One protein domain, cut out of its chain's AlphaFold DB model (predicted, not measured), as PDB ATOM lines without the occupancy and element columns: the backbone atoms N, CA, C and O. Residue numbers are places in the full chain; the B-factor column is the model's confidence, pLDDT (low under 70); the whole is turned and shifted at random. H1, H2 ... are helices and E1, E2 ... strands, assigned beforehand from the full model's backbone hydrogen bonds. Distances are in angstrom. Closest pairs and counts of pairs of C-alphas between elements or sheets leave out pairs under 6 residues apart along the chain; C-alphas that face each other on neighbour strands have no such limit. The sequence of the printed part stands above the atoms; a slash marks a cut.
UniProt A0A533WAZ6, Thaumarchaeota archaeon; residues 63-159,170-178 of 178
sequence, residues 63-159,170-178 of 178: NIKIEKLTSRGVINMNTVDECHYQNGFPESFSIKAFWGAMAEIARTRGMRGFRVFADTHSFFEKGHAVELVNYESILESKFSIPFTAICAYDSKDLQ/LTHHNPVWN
ATOM      1  N   ASN A  63     -21.516   3.655 -16.764       95.25
ATOM      2  CA  ASN A  63     -21.296   3.203 -15.391       95.25
ATOM      3  C   ASN A  63     -20.601   1.825 -15.328       95.25
ATOM      4  O   ASN A  63     -20.994   0.935 -14.571       95.25
ATOM      5  N   ILE A  64     -19.568   1.638 -16.158       93.00
ATOM      6  CA  ILE A  64     -18.769   0.406 -16.232       93.00
ATOM      7  C   ILE A  64     -17.288   0.692 -15.995       93.00
ATOM      8  O   ILE A  64     -16.803   1.784 -16.270       93.00
ATOM      9  N   LYS A  65     -16.543  -0.328 -15.552       91.50
ATOM     10  CA  LYS A  65     -15.074  -0.300 -15.540       91.50
ATOM     11  C   LYS A  65     -14.545  -0.789 -16.884       91.50
ATOM     12  O   LYS A  65     -14.557  -1.995 -17.144       91.50
ATOM     13  N   ILE A  66     -14.078   0.126 -17.726       95.12
ATOM     14  CA  ILE A  66     -13.683  -0.210 -19.100       95.12
ATOM     15  C   ILE A  66     -12.373  -1.004 -19.176       95.12
ATOM     16  O   ILE A  66     -12.225  -1.804 -20.090       95.12
ATOM     17  N   GLU A  67     -11.457  -0.857 -18.211       94.50
ATOM     18  CA  GLU A  67     -10.099  -1.437 -18.252       94.50
ATOM     19  C   GLU A  67     -10.100  -2.960 -18.482       94.50
ATOM     20  O   GLU A  67      -9.330  -3.508 -19.275       94.50
ATOM     21  N   LYS A  68     -11.018  -3.676 -17.825       93.44
ATOM     22  CA  LYS A  68     -11.149  -5.129 -17.993       93.44
ATOM     23  C   LYS A  68     -11.701  -5.507 -19.372       93.44
ATOM     24  O   LYS A  68     -11.401  -6.581 -19.885       93.44
ATOM     25  N   LEU A  69     -12.546  -4.662 -19.956       96.75
ATOM     26  CA  LEU A  69     -13.141  -4.902 -21.270       96.75
ATOM     27  C   LEU A  69     -12.166  -4.537 -22.393       96.75
ATOM     28  O   LEU A  69     -12.088  -5.268 -23.379       96.75
ATOM     29  N   THR A  70     -11.375  -3.479 -22.218       96.75
ATOM     30  CA  THR A  70     -10.326  -3.076 -23.162       96.75
ATOM     31  C   THR A  70      -9.165  -4.064 -23.171       96.75
ATOM     32  O   THR A  70      -8.775  -4.528 -24.236       96.75
ATOM     33  N   SER A  71      -8.678  -4.501 -22.004       95.44
ATOM     34  CA  SER A  71      -7.626  -5.535 -21.906       95.44
ATOM     35  C   SER A  71      -8.031  -6.884 -22.510       95.44
ATOM     36  O   SER A  71      -7.184  -7.629 -22.997       95.44
ATOM     37  N   ARG A  72      -9.332  -7.198 -22.530       94.06
ATOM     38  CA  ARG A  72      -9.879  -8.378 -23.218       94.06
ATOM     39  C   ARG A  72     -10.147  -8.138 -24.708       94.06
ATOM     40  O   ARG A  72     -10.501  -9.087 -25.403       94.06
ATOM     41  N   GLY A  73     -10.006  -6.913 -25.209       96.00
ATOM     42  CA  GLY A  73     -10.321  -6.529 -26.590       96.00
ATOM     43  C   GLY A  73     -11.817  -6.537 -26.919       96.00
ATOM     44  O   GLY A  73     -12.178  -6.687 -28.082       96.00
ATOM     45  N   VAL A  74     -12.693  -6.437 -25.912       97.69
ATOM     46  CA  VAL A  74     -14.149  -6.273 -26.103       97.69
ATOM     47  C   VAL A  74     -14.479  -4.822 -26.451       97.69
ATOM     48  O   VAL A  74     -15.353  -4.578 -27.274       97.69
ATOM     49  N   ILE A  75     -13.758  -3.869 -25.855       98.38
ATOM     50  CA  ILE A  75     -13.819  -2.446 -26.206       98.38
ATOM     51  C   ILE A  75     -12.494  -2.064 -26.854       98.38
ATOM     52  O   ILE A  75     -11.443  -2.218 -26.235       98.38
ATOM     53  N   ASN A  76     -12.547  -1.542 -28.074       98.25
ATOM     54  CA  ASN A  76     -11.375  -1.099 -28.820       98.25
ATOM     55  C   ASN A  76     -11.515   0.390 -29.154       98.25
ATOM     56  O   ASN A  76     -12.594   0.862 -29.509       98.25
ATOM     57  N   MET A  77     -10.430   1.140 -28.991       98.00
ATOM     58  CA  MET A  77     -10.380   2.576 -29.264       98.00
ATOM     59  C   MET A  77      -9.160   2.825 -30.130       98.00
ATOM     60  O   MET A  77      -8.029   2.615 -29.670       98.00
ATOM     61  N   ASN A  78      -9.396   3.250 -31.362       97.56
ATOM     62  CA  ASN A  78      -8.361   3.346 -32.370       97.56
ATOM     63  C   ASN A  78      -8.368   4.701 -33.071       97.56
ATOM     64  O   ASN A  78      -9.409   5.341 -33.204       97.56
ATOM     65  N   THR A  79      -7.188   5.135 -33.504       96.75
ATOM     66  CA  THR A  79      -7.064   6.271 -34.425       96.75
ATOM     67  C   THR A  79      -7.435   5.830 -35.835       96.75
ATOM     68  O   THR A  79      -7.415   4.632 -36.147       96.75
ATOM     69  N   VAL A  80      -7.736   6.785 -36.718       95.50
ATOM     70  CA  VAL A  80      -7.984   6.451 -38.129       95.50
ATOM     71  C   VAL A  80      -6.748   5.788 -38.736       95.50
ATOM     72  O   VAL A  80      -6.891   4.837 -39.500       95.50
ATOM     73  N   ASP A  81      -5.547   6.190 -38.320       94.00
ATOM     74  CA  ASP A  81      -4.297   5.620 -38.825       94.00
ATOM     75  C   ASP A  81      -4.058   4.170 -38.415       94.00
ATOM     76  O   ASP A  81      -3.639   3.363 -39.246       94.00
ATOM     77  N   GLU A  82      -4.374   3.813 -37.168       94.44
ATOM     78  CA  GLU A  82      -4.239   2.439 -36.666       94.44
ATOM     79  C   GLU A  82      -5.105   1.442 -37.469       94.44
ATOM     80  O   GLU A  82      -4.730   0.275 -37.620       94.44
ATOM     81  N   CYS A  83      -6.245   1.891 -38.005       93.56
ATOM     82  CA  CYS A  83      -7.181   1.040 -38.745       93.56
ATOM     83  C   CYS A  83      -7.045   1.160 -40.266       93.56
ATOM     84  O   CYS A  83      -7.077   0.148 -40.962       93.56
ATOM     85  N   HIS A  84      -6.894   2.379 -40.783       93.38
ATOM     86  CA  HIS A  84      -7.003   2.658 -42.211       93.38
ATOM     87  C   HIS A  84      -5.661   2.933 -42.888       93.38
ATOM     88  O   HIS A  84      -5.581   2.796 -44.098       93.38
ATOM     89  N   TYR A  85      -4.596   3.265 -42.150       93.38
ATOM     90  CA  TYR A  85      -3.289   3.637 -42.714       93.38
ATOM     91  C   TYR A  85      -2.162   2.723 -42.225       93.38
ATOM     92  O   TYR A  85      -1.035   3.166 -42.007       93.38
ATOM     93  N   GLN A  86      -2.433   1.425 -42.081       85.12
ATOM     94  CA  GLN A  86      -1.474   0.454 -41.529       85.12
ATOM     95  C   GLN A  86      -0.137   0.413 -42.287       85.12
ATOM     96  O   GLN A  86       0.907   0.172 -41.687       85.12
ATOM     97  N   ASN A  87      -0.162   0.716 -43.588       85.75
ATOM     98  CA  ASN A  87       1.019   0.796 -44.450       85.75
ATOM     99  C   ASN A  87       1.374   2.246 -44.844       85.75
ATOM    100  O   ASN A  87       2.035   2.472 -45.854       85.75
ATOM    101  N   GLY A  88       0.888   3.240 -44.094       89.44
ATOM    102  CA  GLY A  88       1.041   4.668 -44.399       89.44
ATOM    103  C   GLY A  88       0.116   5.195 -45.503       89.44
ATOM    104  O   GLY A  88       0.149   6.387 -45.796       89.44
ATOM    105  N   PHE A  89      -0.723   4.339 -46.097       93.38
ATOM    106  CA  PHE A  89      -1.675   4.686 -47.155       93.38
ATOM    107  C   PHE A  89      -2.979   3.878 -47.005       93.38
ATOM    108  O   PHE A  89      -2.896   2.709 -46.604       93.38
ATOM    109  N   PRO A  90      -4.159   4.449 -47.329       93.69
ATOM    110  CA  PRO A  90      -5.439   3.778 -47.161       93.69
ATOM    111  C   PRO A  90      -5.765   2.865 -48.339       93.69
ATOM    112  O   PRO A  90      -6.565   3.173 -49.221       93.69
ATOM    113  N   GLU A  91      -5.108   1.711 -48.353       93.81
ATOM    114  CA  GLU A  91      -5.286   0.696 -49.385       93.81
ATOM    115  C   GLU A  91      -6.551  -0.137 -49.119       93.81
ATOM    116  O   GLU A  91      -6.683  -0.793 -48.084       93.81
ATOM    117  N   SER A  92      -7.492  -0.106 -50.065       93.50
ATOM    118  CA  SER A  92      -8.844  -0.639 -49.894       93.50
ATOM    119  C   SER A  92      -8.885  -2.115 -49.483       93.50
ATOM    120  O   SER A  92      -9.654  -2.477 -48.587       93.50
ATOM    121  N   PHE A  93      -8.070  -2.984 -50.094       91.06
ATOM    122  CA  PHE A  93      -8.076  -4.414 -49.774       91.06
ATOM    123  C   PHE A  93      -7.484  -4.699 -48.395       91.06
ATOM    124  O   PHE A  93      -8.009  -5.552 -47.679       91.06
ATOM    125  N   SER A  94      -6.451  -3.959 -47.993       92.00
ATOM    126  CA  SER A  94      -5.853  -4.031 -46.660       92.00
ATOM    127  C   SER A  94      -6.864  -3.646 -45.579       92.00
ATOM    128  O   SER A  94      -7.038  -4.387 -44.611       92.00
ATOM    129  N   ILE A  95      -7.605  -2.550 -45.779       93.69
ATOM    130  CA  ILE A  95      -8.656  -2.108 -44.849       93.69
ATOM    131  C   ILE A  95      -9.777  -3.156 -44.767       93.69
ATOM    132  O   ILE A  95     -10.185  -3.565 -43.678       93.69
ATOM    133  N   LYS A  96     -10.252  -3.664 -45.912       92.31
ATOM    134  CA  LYS A  96     -11.282  -4.716 -45.945       92.31
ATOM    135  C   LYS A  96     -10.822  -5.999 -45.242       92.31
ATOM    136  O   LYS A  96     -11.600  -6.611 -44.510       92.31
ATOM    137  N   ALA A  97      -9.566  -6.402 -45.438       92.00
ATOM    138  CA  ALA A  97      -8.982  -7.561 -44.771       92.00
ATOM    139  C   ALA A  97      -8.898  -7.365 -43.249       92.00
ATOM    140  O   ALA A  97      -9.206  -8.296 -42.503       92.00
ATOM    141  N   PHE A  98      -8.557  -6.157 -42.786       93.06
ATOM    142  CA  PHE A  98      -8.564  -5.810 -41.366       93.06
ATOM    143  C   PHE A  98      -9.952  -6.003 -40.737       93.06
ATOM    144  O   PHE A  98     -10.077  -6.692 -39.722       93.06
ATOM    145  N   TRP A  99     -11.014  -5.495 -41.372       94.44
ATOM    146  CA  TRP A  99     -12.381  -5.692 -40.875       94.44
ATOM    147  C   TRP A  99     -12.815  -7.156 -40.874       94.44
ATOM    148  O   TRP A  99     -13.415  -7.620 -39.902       94.44
ATOM    149  N   GLY A 100     -12.448  -7.912 -41.914       93.06
ATOM    150  CA  GLY A 100     -12.674  -9.357 -41.966       93.06
ATOM    151  C   GLY A 100     -11.993 -10.101 -40.814       93.06
ATOM    152  O   GLY A 100     -12.617 -10.941 -40.164       93.06
ATOM    153  N   ALA A 101     -10.745  -9.749 -40.498       93.75
ATOM    154  CA  ALA A 101     -10.014 -10.328 -39.374       93.75
ATOM    155  C   ALA A 101     -10.666  -9.991 -38.022       93.75
ATOM    156  O   ALA A 101     -10.792 -10.866 -37.166       93.75
ATOM    157  N   MET A 102     -11.138  -8.754 -37.833       94.69
ATOM    158  CA  MET A 102     -11.828  -8.348 -36.602       94.69
ATOM    159  C   MET A 102     -13.163  -9.074 -36.403       94.69
ATOM    160  O   MET A 102     -13.456  -9.539 -35.297       94.69
ATOM    161  N   ALA A 103     -13.948  -9.240 -37.467       93.75
ATOM    162  CA  ALA A 103     -15.178 -10.024 -37.418       93.75
ATOM    163  C   ALA A 103     -14.902 -11.506 -37.093       93.75
ATOM    164  O   ALA A 103     -15.620 -12.113 -36.297       93.75
ATOM    165  N   GLU A 104     -13.826 -12.079 -37.639       94.94
ATOM    166  CA  GLU A 104     -13.409 -13.450 -37.326       94.94
ATOM    167  C   GLU A 104     -12.929 -13.596 -35.871       94.94
ATOM    168  O   GLU A 104     -13.236 -14.585 -35.201       94.94
ATOM    169  N   ILE A 105     -12.247 -12.587 -35.320       95.19
ATOM    170  CA  ILE A 105     -11.897 -12.538 -33.892       95.19
ATOM    171  C   ILE A 105     -13.161 -12.534 -33.023       95.19
ATOM    172  O   ILE A 105     -13.228 -13.272 -32.039       95.19
ATOM    173  N   ALA A 106     -14.178 -11.743 -33.375       95.62
ATOM    174  CA  ALA A 106     -15.449 -11.747 -32.652       95.62
ATOM    175  C   ALA A 106     -16.104 -13.137 -32.687       95.62
ATOM    176  O   ALA A 106     -16.454 -13.686 -31.638       95.62
ATOM    177  N   ARG A 107     -16.165 -13.752 -33.874       94.56
ATOM    178  CA  ARG A 107     -16.729 -15.092 -34.075       94.56
ATOM    179  C   ARG A 107     -16.002 -16.163 -33.258       94.56
ATOM    180  O   ARG A 107     -16.642 -16.948 -32.562       94.56
ATOM    181  N   THR A 108     -14.671 -16.200 -33.313       95.62
ATOM    182  CA  THR A 108     -13.852 -17.198 -32.594       95.62
ATOM    183  C   THR A 108     -13.927 -17.050 -31.076       95.62
ATOM    184  O   THR A 108     -13.777 -18.034 -30.353       95.62
ATOM    185  N   ARG A 109     -14.221 -15.844 -30.579       95.19
ATOM    186  CA  ARG A 109     -14.447 -15.563 -29.154       95.19
ATOM    187  C   ARG A 109     -15.881 -15.836 -28.690       95.19
ATOM    188  O   ARG A 109     -16.176 -15.602 -27.522       95.19
ATOM    189  N   GLY A 110     -16.754 -16.328 -29.572       95.25
ATOM    190  CA  GLY A 110     -18.158 -16.601 -29.255       95.25
ATOM    191  C   GLY A 110     -19.000 -15.340 -29.049       95.25
ATOM    192  O   GLY A 110     -20.056 -15.412 -28.426       95.25
ATOM    193  N   MET A 111     -18.531 -14.192 -29.543       96.69
ATOM    194  CA  MET A 111     -19.261 -12.927 -29.484       96.69
ATOM    195  C   MET A 111     -20.356 -12.924 -30.553       96.69
ATOM    196  O   MET A 111     -20.212 -13.547 -31.608       96.69
ATOM    197  N   ARG A 112     -21.450 -12.201 -30.305       96.00
ATOM    198  CA  ARG A 112     -22.589 -12.137 -31.235       96.00
ATOM    199  C   ARG A 112     -22.273 -11.394 -32.530       96.00
ATOM    200  O   ARG A 112     -22.912 -11.655 -33.546       96.00
ATOM    201  N   GLY A 113     -21.291 -10.500 -32.492       96.31
ATOM    202  CA  GLY A 113     -20.864  -9.718 -33.640       96.31
ATOM    203  C   GLY A 113     -19.748  -8.741 -33.308       96.31
ATOM    204  O   GLY A 113     -19.186  -8.741 -32.207       96.31
ATOM    205  N   PHE A 114     -19.431  -7.918 -34.297       97.25
ATOM    206  CA  PHE A 114     -18.475  -6.828 -34.222       97.25
ATOM    207  C   PHE A 114     -19.149  -5.535 -34.682       97.25
ATOM    208  O   PHE A 114     -19.739  -5.488 -35.760       97.25
ATOM    209  N   ARG A 115     -19.074  -4.488 -33.862       98.19
ATOM    210  CA  ARG A 115     -19.750  -3.213 -34.092       98.19
ATOM    211  C   ARG A 115     -18.751  -2.061 -34.105       98.19
ATOM    212  O   ARG A 115     -18.031  -1.864 -33.129       98.19
ATOM    213  N   VAL A 116     -18.742  -1.282 -35.184       98.38
ATOM    214  CA  VAL A 116     -17.772  -0.200 -35.400       98.38
ATOM    215  C   VAL A 116     -18.470   1.127 -35.639       98.38
ATOM    216  O   VAL A 116     -19.374   1.225 -36.461       98.38
ATOM    217  N   PHE A 117     -18.007   2.163 -34.953       98.62
ATOM    218  CA  PHE A 117     -18.209   3.542 -35.373       98.62
ATOM    219  C   PHE A 117     -16.885   4.059 -35.940       98.62
ATOM    220  O   PHE A 117     -15.889   4.055 -35.216       98.62
ATOM    221  N   ALA A 118     -16.861   4.476 -37.205       98.06
ATOM    222  CA  ALA A 118     -15.660   4.960 -37.879       98.06
ATOM    223  C   ALA A 118     -15.859   6.382 -38.409       98.06
ATOM    224  O   ALA A 118     -16.694   6.621 -39.278       98.06
ATOM    225  N   ASP A 119     -15.079   7.316 -37.875       97.06
ATOM    226  CA  ASP A 119     -15.005   8.697 -38.339       97.06
ATOM    227  C   ASP A 119     -14.173   8.779 -39.621       97.06
ATOM    228  O   ASP A 119     -13.052   8.267 -39.682       97.06
ATOM    229  N   THR A 120     -14.727   9.415 -40.651       97.19
ATOM    230  CA  THR A 120     -14.087   9.517 -41.968       97.19
ATOM    231  C   THR A 120     -13.341  10.833 -42.175       97.19
ATOM    232  O   THR A 120     -12.587  10.941 -43.143       97.19
ATOM    233  N   HIS A 121     -13.481  11.804 -41.260       96.69
ATOM    234  CA  HIS A 121     -12.935  13.158 -41.410       96.69
ATOM    235  C   HIS A 121     -11.442  13.176 -41.782       96.69
ATOM    236  O   HIS A 121     -11.035  13.865 -42.719       96.69
ATOM    237  N   SER A 122     -10.626  12.334 -41.138       95.69
ATOM    238  CA  SER A 122      -9.177  12.288 -41.373       95.69
ATOM    239  C   SER A 122      -8.793  11.918 -42.813       95.69
ATOM    240  O   SER A 122      -7.704  12.269 -43.261       95.69
ATOM    241  N   PHE A 123      -9.654  11.229 -43.577       97.62
ATOM    242  CA  PHE A 123      -9.404  11.001 -45.007       97.62
ATOM    243  C   PHE A 123      -9.466  12.305 -45.802       97.62
ATOM    244  O   PHE A 123      -8.643  12.517 -46.690       97.62
ATOM    245  N   PHE A 124     -10.407  13.189 -45.473       97.31
ATOM    246  CA  PHE A 124     -10.559  14.484 -46.129       97.31
ATOM    247  C   PHE A 124      -9.422  15.430 -45.749       97.31
ATOM    248  O   PHE A 124      -8.818  16.029 -46.638       97.31
ATOM    249  N   GLU A 125      -9.051  15.491 -44.465       96.38
ATOM    250  CA  GLU A 125      -7.910  16.298 -44.000       96.38
ATOM    251  C   GLU A 125      -6.593  15.903 -44.685       96.38
ATOM    252  O   GLU A 125      -5.759  16.756 -44.988       96.38
ATOM    253  N   LYS A 126      -6.416  14.608 -44.966       96.25
ATOM    254  CA  LYS A 126      -5.215  14.059 -45.612       96.25
ATOM    255  C   LYS A 126      -5.264  14.087 -47.141       96.25
ATOM    256  O   LYS A 126      -4.302  13.669 -47.776       96.25
ATOM    257  N   GLY A 127      -6.352  14.573 -47.741       96.75
ATOM    258  CA  GLY A 127      -6.517  14.614 -49.196       96.75
ATOM    259  C   GLY A 127      -6.783  13.250 -49.845       96.75
ATOM    260  O   GLY A 127      -6.628  13.123 -51.055       96.75
ATOM    261  N   HIS A 128      -7.213  12.253 -49.068       97.56
ATOM    262  CA  HIS A 128      -7.482  10.880 -49.514       97.56
ATOM    263  C   HIS A 128      -8.981  10.566 -49.653       97.56
ATOM    264  O   HIS A 128      -9.443   9.447 -49.416       97.56
ATOM    265  N   ALA A 129      -9.781  11.574 -50.006       97.25
ATOM    266  CA  ALA A 129     -11.223  11.417 -50.186       97.25
ATOM    267  C   ALA A 129     -11.567  10.440 -51.330       97.25
ATOM    268  O   ALA A 129     -12.571   9.734 -51.271       97.25
ATOM    269  N   VAL A 130     -10.724  10.369 -52.367       97.12
ATOM    270  CA  VAL A 130     -10.894   9.428 -53.486       97.12
ATOM    271  C   VAL A 130     -10.677   7.991 -53.014       97.12
ATOM    272  O   VAL A 130     -11.459   7.104 -53.346       97.12
ATOM    273  N   GLU A 131      -9.644   7.758 -52.210       97.50
ATOM    274  CA  GLU A 131      -9.312   6.457 -51.639       97.50
ATOM    275  C   GLU A 131     -10.398   5.977 -50.680       97.50
ATOM    276  O   GLU A 131     -10.759   4.803 -50.735       97.50
ATOM    277  N   LEU A 132     -10.966   6.880 -49.869       97.44
ATOM    278  CA  LEU A 132     -12.141   6.588 -49.046       97.44
ATOM    279  C   LEU A 132     -13.292   6.069 -49.916       97.44
ATOM    280  O   LEU A 132     -13.801   4.982 -49.665       97.44
ATOM    281  N   VAL A 133     -13.659   6.797 -50.976       97.44
ATOM    282  CA  VAL A 133     -14.750   6.394 -51.882       97.44
ATOM    283  C   VAL A 133     -14.455   5.051 -52.553       97.44
ATOM    284  O   VAL A 133     -15.350   4.211 -52.651       97.44
ATOM    285  N   ASN A 134     -13.214   4.816 -52.988       95.75
ATOM    286  CA  ASN A 134     -12.806   3.544 -53.587       95.75
ATOM    287  C   ASN A 134     -12.925   2.383 -52.593       95.75
ATOM    288  O   ASN A 134     -13.453   1.329 -52.942       95.75
ATOM    289  N   TYR A 135     -12.465   2.584 -51.358       94.81
ATOM    290  CA  TYR A 135     -12.583   1.604 -50.284       94.81
ATOM    291  C   TYR A 135     -14.049   1.295 -49.956       94.81
ATOM    292  O   TYR A 135     -14.442   0.130 -49.949       94.81
ATOM    293  N   GLU A 136     -14.881   2.314 -49.770       96.19
ATOM    294  CA  GLU A 136     -16.301   2.134 -49.454       96.19
ATOM    295  C   GLU A 136     -17.053   1.432 -50.593       96.19
ATOM    296  O   GLU A 136     -17.938   0.611 -50.359       96.19
ATOM    297  N   SER A 137     -16.646   1.675 -51.842       93.75
ATOM    298  CA  SER A 137     -17.254   1.057 -53.029       93.75
ATOM    299  C   SER A 137     -16.920  -0.428 -53.205       93.75
ATOM    300  O   SER A 137     -17.564  -1.105 -54.003       93.75
ATOM    301  N   ILE A 138     -15.921  -0.968 -52.495       92.94
ATOM    302  CA  ILE A 138     -15.638  -2.416 -52.500       92.94
ATOM    303  C   ILE A 138     -16.288  -3.157 -51.324       92.94
ATOM    304  O   ILE A 138     -16.167  -4.391 -51.223       92.94
ATOM    305  N   LEU A 139     -16.923  -2.425 -50.406       90.31
ATOM    306  CA  LEU A 139     -17.692  -2.993 -49.311       90.31
ATOM    307  C   LEU A 139     -19.111  -3.337 -49.763       90.31
ATOM    308  O   LEU A 139     -19.683  -2.744 -50.676       90.31
ATOM    309  N   GLU A 140     -19.672  -4.357 -49.124       86.50
ATOM    310  CA  GLU A 140     -21.058  -4.749 -49.348       86.50
ATOM    311  C   GLU A 140     -21.971  -3.771 -48.597       86.50
ATOM    312  O   GLU A 140     -21.711  -3.457 -47.439       86.50
ATOM    313  N   SER A 141     -23.089  -3.354 -49.197       77.75
ATOM    314  CA  SER A 141     -24.093  -2.528 -48.494       77.75
ATOM    315  C   SER A 141     -24.771  -3.247 -47.327       77.75
ATOM    316  O   SER A 141     -25.398  -2.623 -46.469       77.75
ATOM    317  N   LYS A 142     -24.626  -4.570 -47.280       83.12
ATOM    318  CA  LYS A 142     -24.928  -5.408 -46.131       83.12
ATOM    319  C   LYS A 142     -23.871  -6.496 -46.034       83.12
ATOM    320  O   LYS A 142     -23.754  -7.309 -46.947       83.12
ATOM    321  N   PHE A 143     -23.158  -6.539 -44.919       86.94
ATOM    322  CA  PHE A 143     -22.137  -7.544 -44.680       86.94
ATOM    323  C   PHE A 143     -22.757  -8.934 -44.512       86.94
ATOM    324  O   PHE A 143     -23.724  -9.136 -43.773       86.94
ATOM    325  N   SER A 144     -22.158  -9.913 -45.186       84.69
ATOM    326  CA  SER A 144     -22.453 -11.344 -45.026       84.69
ATOM    327  C   SER A 144     -21.915 -11.951 -43.717       84.69
ATOM    328  O   SER A 144     -22.310 -13.049 -43.324       84.69
ATOM    329  N   ILE A 145     -21.040 -11.222 -43.025       85.56
ATOM    330  CA  ILE A 145     -20.457 -11.546 -41.716       85.56
ATOM    331  C   ILE A 145     -21.134 -10.715 -40.611       85.56
ATOM    332  O   ILE A 145     -21.715  -9.675 -40.925       85.56
ATOM    333  N   PRO A 146     -21.080 -11.121 -39.323       90.88
ATOM    334  CA  PRO A 146     -21.718 -10.390 -38.225       90.88
ATOM    335  C   PRO A 146     -20.927  -9.123 -37.849       90.88
ATOM    336  O   PRO A 146     -20.425  -8.981 -36.736       90.88
ATOM    337  N   PHE A 147     -20.799  -8.218 -38.813       94.88
ATOM    338  CA  PHE A 147     -20.131  -6.932 -38.733       94.88
ATOM    339  C   PHE A 147     -21.166  -5.834 -38.978       94.88
ATOM    340  O   PHE A 147     -21.918  -5.900 -39.943       94.88
ATOM    341  N   THR A 148     -21.229  -4.842 -38.098       96.50
ATOM    342  CA  THR A 148     -22.134  -3.696 -38.227       96.50
ATOM    343  C   THR A 148     -21.325  -2.424 -38.096       96.50
ATOM    344  O   THR A 148     -20.624  -2.253 -37.099       96.50
ATOM    345  N   ALA A 149     -21.426  -1.522 -39.063       96.88
ATOM    346  CA  ALA A 149     -20.633  -0.302 -39.075       96.88
ATOM    347  C   ALA A 149     -21.499   0.937 -39.277       96.88
ATOM    348  O   ALA A 149     -22.423   0.917 -40.087       96.88
ATOM    349  N   ILE A 150     -21.159   2.008 -38.562       97.56
ATOM    350  CA  ILE A 150     -21.479   3.380 -38.952       97.56
ATOM    351  C   ILE A 150     -20.205   3.996 -39.521       97.56
ATOM    352  O   ILE A 150     -19.228   4.172 -38.790       97.56
ATOM    353  N   CYS A 151     -20.251   4.359 -40.798       97.56
ATOM    354  CA  CYS A 151     -19.306   5.260 -41.433       97.56
ATOM    355  C   CYS A 151     -19.836   6.686 -41.244       97.56
ATOM    356  O   CYS A 151     -20.876   7.067 -41.790       97.56
ATOM    357  N   ALA A 152     -19.159   7.446 -40.387       97.94
ATOM    358  CA  ALA A 152     -19.558   8.779 -39.974       97.94
ATOM    359  C   ALA A 152     -18.894   9.833 -40.862       97.94
ATOM    360  O   ALA A 152     -17.667   9.942 -40.910       97.94
ATOM    361  N   TYR A 153     -19.716  10.622 -41.547       97.62
ATOM    362  CA  TYR A 153     -19.298  11.679 -42.460       97.62
ATOM    363  C   TYR A 153     -19.675  13.040 -41.894       97.62
ATOM    364  O   TYR A 153     -20.832  13.279 -41.541       97.62
ATOM    365  N   ASP A 154     -18.730  13.973 -41.881       97.06
ATOM    366  CA  ASP A 154     -19.073  15.365 -41.643       97.06
ATOM    367  C   ASP A 154     -19.747  15.943 -42.895       97.06
ATOM    368  O   ASP A 154     -19.306  15.772 -44.032       97.06
ATOM    369  N   SER A 155     -20.859  16.651 -42.700       96.56
ATOM    370  CA  SER A 155     -21.688  17.171 -43.795       96.56
ATOM    371  C   SER A 155     -20.919  18.063 -44.773       96.56
ATOM    372  O   SER A 155     -21.248  18.090 -45.959       96.56
ATOM    373  N   LYS A 156     -19.898  18.783 -44.295       96.44
ATOM    374  CA  LYS A 156     -19.024  19.633 -45.116       96.44
ATOM    375  C   LYS A 156     -18.109  18.802 -46.013       96.44
ATOM    376  O   LYS A 156     -17.964  19.124 -47.190       96.44
ATOM    377  N   ASP A 157     -17.566  17.715 -45.483       97.06
ATOM    378  CA  ASP A 157     -16.700  16.799 -46.220       97.06
ATOM    379  C   ASP A 157     -17.480  16.089 -47.319       97.06
ATOM    380  O   ASP A 157     -17.084  16.098 -48.483       97.06
ATOM    381  N   LEU A 158     -18.667  15.578 -46.988       95.19
ATOM    382  CA  LEU A 158     -19.537  14.936 -47.968       95.19
ATOM    383  C   LEU A 158     -19.958  15.910 -49.090       95.19
ATOM    384  O   LEU A 158     -20.059  15.526 -50.257       95.19
ATOM    385  N   GLN A 159     -20.172  17.189 -48.768       95.88
ATOM    386  CA  GLN A 159     -20.464  18.234 -49.758       95.88
ATOM    387  C   GLN A 159     -19.273  18.554 -50.672       95.88
ATOM    388  O   GLN A 159     -19.496  18.967 -51.811       95.88
ATOM    389  N   LEU A 170     -23.513   6.531 -51.293       93.00
ATOM    390  CA  LEU A 170     -24.921   6.273 -50.979       93.00
ATOM    391  C   LEU A 170     -25.409   4.900 -51.468       93.00
ATOM    392  O   LEU A 170     -26.250   4.296 -50.814       93.00
ATOM    393  N   THR A 171     -24.896   4.386 -52.590       93.50
ATOM    394  CA  THR A 171     -25.298   3.066 -53.110       93.50
ATOM    395  C   THR A 171     -24.675   1.892 -52.356       93.50
ATOM    396  O   THR A 171     -25.243   0.801 -52.363       93.50
ATOM    397  N   HIS A 172     -23.522   2.100 -51.714       93.38
ATOM    398  CA  HIS A 172     -22.803   1.059 -50.970       93.38
ATOM    399  C   HIS A 172     -23.113   1.061 -49.472       93.38
ATOM    400  O   HIS A 172     -22.549   0.256 -48.738       93.38
ATOM    401  N   HIS A 173     -24.053   1.894 -49.023       94.31
ATOM    402  CA  HIS A 173     -24.522   1.924 -47.644       94.31
ATOM    403  C   HIS A 173     -26.030   1.706 -47.574       94.31
ATOM    404  O   HIS A 173     -26.804   2.223 -48.379       94.31
ATOM    405  N   ASN A 174     -26.461   0.931 -46.587       90.38
ATOM    406  CA  ASN A 174     -27.862   0.746 -46.265       90.38
ATOM    407  C   ASN A 174     -28.028   0.359 -44.782       90.38
ATOM    408  O   ASN A 174     -27.623  -0.744 -44.384       90.38
ATOM    409  N   PRO A 175     -28.691   1.196 -43.962       92.69
ATOM    410  CA  PRO A 175     -29.358   2.468 -44.292       92.69
ATOM    411  C   PRO A 175     -28.427   3.687 -44.469       92.69
ATOM    412  O   PRO A 175     -27.251   3.653 -44.123       92.69
ATOM    413  N   VAL A 176     -29.001   4.788 -44.970       92.12
ATOM    414  CA  VAL A 176     -28.386   6.129 -45.018       92.12
ATOM    415  C   VAL A 176     -29.103   7.057 -44.035       92.12
ATOM    416  O   VAL A 176     -30.330   7.185 -44.082       92.12
ATOM    417  N   TRP A 177     -28.351   7.718 -43.159       91.75
ATOM    418  CA  TRP A 177     -28.837   8.654 -42.149       91.75
ATOM    419  C   TRP A 177     -28.308  10.064 -42.429       91.75
ATOM    420  O   TRP A 177     -27.103  10.260 -42.552       91.75
ATOM    421  N   ASN A 178     -29.225  11.034 -42.517       81.44
ATOM    422  CA  ASN A 178     -28.951  12.448 -42.796       81.44
ATOM    423  C   ASN A 178     -29.564  13.353 -41.724       81.44
ATOM    424  O   ASN A 178     -30.696  13.044 -41.265       81.44
TER     425      ASN A 178
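This is residues 63 to 159 and 170 to 178 of the 178 residues of a protein of Thaumarchaeota archaeon (UniProt A0A533WAZ6). Two parallel strands, E2 and E3, lie side by side as a narrow ribbon, with the long helix H3 packing over it, more on E2 than on E3. H5 meets the first part of H3 at a corner, the short helices H4 and H6 sit at the ends of E2 and E3, and E1 lies near E2, with H1 at the far end of the domain. The 106 printed residues hold six named helices and three named strands, in the order H1, E1, H2, H3, E2, H4, H5, E3, H6, of the mixed class with helices and strands. The whole is compact, with a radius of gyration of the C-alphas of 14.5 A and spans of 39 by 30 by 27 A.

H1 is residues 67 to 71, 6.0 A long, beginning at C-alpha 67 (-10.099, -1.437, -18.252). E1 is residues 75 to 78, 10.1 A, and H2 residues 80 to 84, 5.7 A. H3, residues 92 to 108, runs 24.5 A from C-alpha 92 at (-8.844, -0.639, -49.894). E2 is residues 113 to 119, 19.9 A, H4 residues 121 to 125, 6.5 A, and H5 residues 129 to 137, 12.3 A. E3, residues 147 to 154, is 22.5 A long, and H6, residues 155 to 159, 6.2 A, ends at C-alpha 159 (-20.464, 18.234, -49.758).

E2 and E3 are parallel neighbours, their directions 11 degrees apart, with N 116 and O 148 at 2.9 A and N 152 and O 118 at 2.8 A, within hydrogen-bond range. E2, H4, H5 and E3 form a strand-helix-strand unit, two parallel strands joined through helices, with a right-handed crossover. The closest C-alphas of H3 and E2 are those of Ala 103 and Phe 114, 5.6 A apart. H3 touches H5 with residues 92 to 96 alone, closest at the C-alphas of Ser 92 and Tyr 135, 4.4 A, at a steep tilt of 49 degrees, the same way. H2 and H3 only just touch, with 3 pairs of C-alphas within 8 A, the closest being His 84 and Ile 95 at 5.7 A. H4 and H6 are close but not clearly touching, with the C-alphas of Phe 124 and Asp 157 6.6 A apart. E1 pairs with no named strand, but E1 and E2 are near each other. The closest C-alphas of H1 and E1 are those of Leu 69 and Ile 75, 5.6 A apart; H1 and E2 are apart. In H1 to H6, every O i to N i+4 pair is within hydrogen-bond range.

The C-alphas farthest apart, those of Lys 68 and Gln 159, are 40.5 A apart. Residues 160 to 169 are not printed, and C-alphas 159 and 170 are 12.8 A apart across this cut. No link between named elements is long. The mean pLDDT of the printed part is 94.3, and no printed residue is under 70.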